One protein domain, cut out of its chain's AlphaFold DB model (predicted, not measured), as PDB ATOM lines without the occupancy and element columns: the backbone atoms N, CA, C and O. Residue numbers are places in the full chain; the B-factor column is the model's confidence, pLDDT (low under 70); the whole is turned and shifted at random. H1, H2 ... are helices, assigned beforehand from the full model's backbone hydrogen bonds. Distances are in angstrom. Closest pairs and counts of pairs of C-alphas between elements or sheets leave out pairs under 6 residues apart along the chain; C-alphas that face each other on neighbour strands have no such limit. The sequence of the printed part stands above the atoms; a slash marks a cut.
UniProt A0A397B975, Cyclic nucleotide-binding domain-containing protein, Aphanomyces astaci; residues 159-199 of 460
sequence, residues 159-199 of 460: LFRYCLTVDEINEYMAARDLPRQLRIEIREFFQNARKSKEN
ATOM      1  N   LEU A 159     128.933 235.029 210.392       70.69
ATOM      2  CA  LEU A 159     128.871 235.513 209.015       70.69
ATOM      3  C   LEU A 159     128.457 234.396 208.052       70.69
ATOM      4  O   LEU A 159     127.538 234.591 207.267       70.69
ATOM      5  N   PHE A 160     129.083 233.220 208.145       70.75
ATOM      6  CA  PHE A 160     128.759 232.074 207.295       70.75
ATOM      7  C   PHE A 160     127.321 231.591 207.513       70.75
ATOM      8  O   PHE A 160     126.601 231.377 206.544       70.75
ATOM      9  N   ARG A 161     126.867 231.494 208.773       71.12
ATOM     10  CA  ARG A 161     125.463 231.190 209.094       71.12
ATOM     11  C   ARG A 161     124.513 232.212 208.485       71.12
ATOM     12  O   ARG A 161     123.527 231.818 207.882       71.12
ATOM     13  N   TYR A 162     124.825 233.502 208.601       78.19
ATOM     14  CA  TYR A 162     124.004 234.541 207.995       78.19
ATOM     15  C   TYR A 162     123.946 234.419 206.471       78.19
ATOM     16  O   TYR A 162     122.857 234.524 205.919       78.19
ATOM     17  N   CYS A 163     125.078 234.183 205.797       78.50
ATOM     18  CA  CYS A 163     125.093 233.988 204.348       78.50
ATOM     19  C   CYS A 163     124.190 232.817 203.944       78.50
ATOM     20  O   CYS A 163     123.311 233.010 203.115       78.50
ATOM     21  N   LEU A 164     124.315 231.663 204.613       81.19
ATOM     22  CA  LEU A 164     123.451 230.506 204.360       81.19
ATOM     23  C   LEU A 164     121.965 230.824 204.571       81.19
ATOM     24  O   LEU A 164     121.140 230.466 203.740       81.19
ATOM     25  N   THR A 165     121.618 231.524 205.655       83.19
ATOM     26  CA  THR A 165     120.232 231.936 205.917       83.19
ATOM     27  C   THR A 165     119.716 232.899 204.847       83.19
ATOM     28  O   THR A 165     118.582 232.768 204.402       83.19
ATOM     29  N   VAL A 166     120.523 233.869 204.409       83.94
ATOM     30  CA  VAL A 166     120.138 234.804 203.339       83.94
ATOM     31  C   VAL A 166     119.965 234.083 202.006       83.94
ATOM     32  O   VAL A 166     119.038 234.419 201.270       83.94
ATOM     33  N   ASP A 167     120.809 233.101 201.703       86.00
ATOM     34  CA  ASP A 167     120.688 232.277 200.502       86.00
ATOM     35  C   ASP A 167     119.393 231.455 200.529       86.00
ATOM     36  O   ASP A 167     118.621 231.523 199.575       86.00
ATOM     37  N   GLU A 168     119.083 230.799 201.652       89.56
ATOM     38  CA  GLU A 168     117.822 230.069 201.862       89.56
ATOM     39  C   GLU A 168     116.597 230.987 201.704       89.56
ATOM     40  O   GLU A 168     115.628 230.647 201.022       89.56
ATOM     41  N   ILE A 169     116.647 232.196 202.274       89.25
ATOM     42  CA  ILE A 169     115.581 233.192 202.121       89.25
ATOM     43  C   ILE A 169     115.460 233.630 200.656       89.25
ATOM     44  O   ILE A 169     114.350 233.739 200.138       89.25
ATOM     45  N   ASN A 170     116.572 233.888 199.963       89.56
ATOM     46  CA  ASN A 170     116.555 234.274 198.551       89.56
ATOM     47  C   ASN A 170     115.966 233.170 197.669       89.56
ATOM     48  O   ASN A 170     115.154 233.479 196.793       89.56
ATOM     49  N   GLU A 171     116.329 231.914 197.922       93.31
ATOM     50  CA  GLU A 171     115.774 230.748 197.242       93.31
ATOM     51  C   GLU A 171     114.266 230.634 197.498       93.31
ATOM     52  O   GLU A 171     113.490 230.537 196.549       93.31
ATOM     53  N   TYR A 172     113.826 230.773 198.753       94.25
ATOM     54  CA  TYR A 172     112.407 230.783 199.110       94.25
ATOM     55  C   TYR A 172     111.627 231.896 198.390       94.25
ATOM     56  O   TYR A 172     110.563 231.651 197.816       94.25
ATOM     57  N   MET A 173     112.153 233.127 198.388       94.44
ATOM     58  CA  MET A 173     111.512 234.270 197.729       94.44
ATOM     59  C   MET A 173     111.427 234.091 196.208       94.44
ATOM     60  O   MET A 173     110.454 234.545 195.600       94.44
ATOM     61  N   ALA A 174     112.440 233.466 195.601       92.88
ATOM     62  CA  ALA A 174     112.464 233.153 194.176       92.88
ATOM     63  C   ALA A 174     111.472 232.033 193.839       92.88
ATOM     64  O   ALA A 174     110.665 232.198 192.934       92.88
ATOM     65  N   ALA A 175     111.453 230.949 194.617       95.62
ATOM     66  CA  ALA A 175     110.550 229.816 194.418       95.62
ATOM     67  C   ALA A 175     109.059 230.180 194.557       95.62
ATOM     68  O   ALA A 175     108.194 229.452 194.074       95.62
ATOM     69  N   ARG A 176     108.744 231.283 195.250       94.56
ATOM     70  CA  ARG A 176     107.378 231.798 195.438       94.56
ATOM     71  C   ARG A 176     107.046 233.012 194.570       94.56
ATOM     72  O   ARG A 176     105.975 233.583 194.757       94.56
ATOM     73  N   ASP A 177     107.952 233.425 193.682       93.50
ATOM     74  CA  ASP A 177     107.791 234.593 192.809       93.50
ATOM     75  C   ASP A 177     107.335 235.860 193.554       93.50
ATOM     76  O   ASP A 177     106.479 236.621 193.095       93.50
ATOM     77  N   LEU A 178     107.914 236.115 194.735       93.75
ATOM     78  CA  LEU A 178     107.476 237.245 195.552       93.75
ATOM     79  C   LEU A 178     107.711 238.586 194.825       93.75
ATOM     80  O   LEU A 178     108.726 238.749 194.135       93.75
ATOM     81  N   PRO A 179     106.843 239.599 194.993       95.06
ATOM     82  CA  PRO A 179     107.051 240.919 194.401       95.06
ATOM     83  C   PRO A 179     108.375 241.559 194.841       95.06
ATOM     84  O   PRO A 179     108.821 241.371 195.973       95.06
ATOM     85  N   ARG A 180     109.003 242.360 193.965       90.19
ATOM     86  CA  ARG A 180     110.301 243.011 194.251       90.19
ATOM     87  C   ARG A 180     110.275 243.829 195.545       90.19
ATOM     88  O   ARG A 180     111.245 243.784 196.290       90.19
ATOM     89  N   GLN A 181     109.172 244.527 195.804       88.56
ATOM     90  CA  GLN A 181     109.005 245.363 196.991       88.56
ATOM     91  C   GLN A 181     109.081 244.538 198.284       88.56
ATOM     92  O   GLN A 181     109.917 244.811 199.138       88.56
ATOM     93  N   LEU A 182     108.322 243.441 198.350       87.06
ATOM     94  CA  LEU A 182     108.340 242.527 199.492       87.06
ATOM     95  C   LEU A 182     109.724 241.886 199.692       87.06
ATOM     96  O   LEU A 182     110.178 241.720 200.817       87.06
ATOM     97  N   ARG A 183     110.448 241.577 198.605       89.19
ATOM     98  CA  ARG A 183     111.828 241.065 198.705       89.19
ATOM     99  C   ARG A 183     112.798 242.076 199.322       89.19
ATOM    100  O   ARG A 183     113.753 241.665 199.975       89.19
ATOM    101  N   ILE A 184     112.608 243.373 199.071       87.44
ATOM    102  CA  ILE A 184     113.434 244.435 199.668       87.44
ATOM    103  C   ILE A 184     113.139 244.519 201.167       87.44
ATOM    104  O   ILE A 184     114.075 244.446 201.956       87.44
ATOM    105  N   GLU A 185     111.860 244.558 201.541       84.56
ATOM    106  CA  GLU A 185     111.413 244.610 202.942       84.56
ATOM    107  C   GLU A 185     111.918 243.408 203.751       84.56
ATOM    108  O   GLU A 185     112.484 243.579 204.829       84.56
ATOM    109  N   ILE A 186     111.819 242.192 203.198       87.88
ATOM    110  CA  ILE A 186     112.350 240.977 203.833       87.88
ATOM    111  C   ILE A 186     113.865 241.103 204.059       87.88
ATOM    112  O   ILE A 186     114.357 240.828 205.154       87.88
ATOM    113  N   ARG A 187     114.631 241.531 203.048       87.88
ATOM    114  CA  ARG A 187     116.092 241.671 203.187       87.88
ATOM    115  C   ARG A 187     116.471 242.732 204.207       87.88
ATOM    116  O   ARG A 187     117.375 242.488 205.004       87.88
ATOM    117  N   GLU A 188     115.792 243.872 204.196       84.88
ATOM    118  CA  GLU A 188     116.011 244.946 205.160       84.88
ATOM    119  C   GLU A 188     115.706 244.472 206.586       84.88
ATOM    120  O   GLU A 188     116.525 244.669 207.487       84.88
ATOM    121  N   PHE A 189     114.601 243.746 206.780       86.19
ATOM    122  CA  PHE A 189     114.272 243.123 208.059       86.19
ATOM    123  C   PHE A 189     115.385 242.184 208.534       86.19
ATOM    124  O   PHE A 189     115.879 242.352 209.644       86.19
ATOM    125  N   PHE A 190     115.841 241.234 207.709       81.12
ATOM    126  CA  PHE A 190     116.889 240.291 208.117       81.12
ATOM    127  C   PHE A 190     118.258 240.956 208.321       81.12
ATOM    128  O   PHE A 190     119.030 240.513 209.171       81.12
ATOM    129  N   GLN A 191     118.574 242.025 207.586       82.44
ATOM    130  CA  GLN A 191     119.776 242.832 207.818       82.44
ATOM    131  C   GLN A 191     119.709 243.584 209.152       82.44
ATOM    132  O   GLN A 191     120.671 243.547 209.922       82.44
ATOM    133  N   ASN A 192     118.579 244.224 209.456       80.62
ATOM    134  CA  ASN A 192     118.374 244.948 210.712       80.62
ATOM    135  C   ASN A 192     118.300 243.987 211.903       80.62
ATOM    136  O   ASN A 192     118.976 244.195 212.910       80.62
ATOM    137  N   ALA A 193     117.593 242.868 211.748       76.81
ATOM    138  CA  ALA A 193     117.545 241.792 212.726       76.81
ATOM    139  C   ALA A 193     118.923 241.161 212.952       76.81
ATOM    140  O   ALA A 193     119.227 240.810 214.081       76.81
ATOM    141  N   ARG A 194     119.792 241.055 211.933       73.25
ATOM    142  CA  ARG A 194     121.187 240.618 212.115       73.25
ATOM    143  C   ARG A 194     121.991 241.621 212.940       73.25
ATOM    144  O   ARG A 194     122.683 241.195 213.853       73.25
ATOM    145  N   LYS A 195     121.903 242.921 212.635       67.75
ATOM    146  CA  LYS A 195     122.592 243.977 213.405       67.75
ATOM    147  C   LYS A 195     122.138 243.998 214.868       67.75
ATOM    148  O   LYS A 195     122.955 244.208 215.753       67.75
ATOM    149  N   SER A 196     120.855 243.739 215.118       64.19
ATOM    150  CA  SER A 196     120.318 243.553 216.471       64.19
ATOM    151  C   SER A 196     120.828 242.247 217.107       64.19
ATOM    152  O   SER A 196     121.332 242.258 218.229       64.19
ATOM    153  N   LYS A 197     120.816 241.137 216.350       57.44
ATOM    154  CA  LYS A 197     121.300 239.810 216.768       57.44
ATOM    155  C   LYS A 197     122.812 239.688 216.930       57.44
ATOM    156  O   LYS A 197     123.273 238.694 217.471       57.44
ATOM    157  N   GLU A 198     123.603 240.670 216.518       50.38
ATOM    158  CA  GLU A 198     125.034 240.705 216.836       50.38
ATOM    159  C   GLU A 198     125.271 240.931 218.348       50.38
ATOM    160  O   GLU A 198     126.329 240.577 218.859       50.38
ATOM    161  N   ASN A 199     124.239 241.385 219.078       46.56
ATOM    162  CA  ASN A 199     124.159 241.359 220.545       46.56
ATOM    163  C   ASN A 199     123.395 240.147 221.110       46.56
ATOM    164  O   ASN A 199     123.376 239.949 222.323       46.56
TER     165      ASN A 199
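AT A GLANCE: This is residues 159 to 199 of the 460 residues of the protein "Cyclic nucleotide-binding domain-containing protein" of Aphanomyces astaci (UniProt A0A397B975). You are looking at a plain helical hairpin: helix H1 runs one way, a tight turn follows, and helix H2 runs back beside it. The bend at residues 175 to 181 sticks out at one end of the pair. The printed part has 41 residues with two named helices, H1 then H2, and no named strand; the class is all helix. It is flat, spanning 33 by 18 by 8 A, and only just compact, close to loose, with a radius of gyration of the C-alphas of 10.7 A.

HOW THE PARTS SIT: Start with H1, residues 159 to 175, and go on over a tight link of 4 residues to H2, residues 180 to 197. The two form a helical hairpin and run opposite ways at a shallow tilt of 21 degrees. They touch, with 4 pairs of C-alphas within 8 A; look for the closest pair at Met 173 and Arg 183, whose C-alphas are 6.9 A apart. Their centres are 11.6 A apart. In H1 and H2 every O i to N i+4 pair is within hydrogen-bond range.

IN THESE COORDINATES: Find C-alpha 159 at (128.871, 235.513, 209.015); from there H1 runs 24.1 A to C-alpha 175. H2 begins at C-alpha 180, at (110.301, 243.011, 194.251), and runs 25.3 A to C-alpha 197 at (121.300, 239.810, 216.768).

THE WHOLE: The two C-alphas farthest apart are those of Asp 177 and Asn 199, at 32.9 A. The printed part has no cut. Look at the B-factor column: the mean pLDDT of the printed part is 82.3, and residues 195 to 199 are under 70.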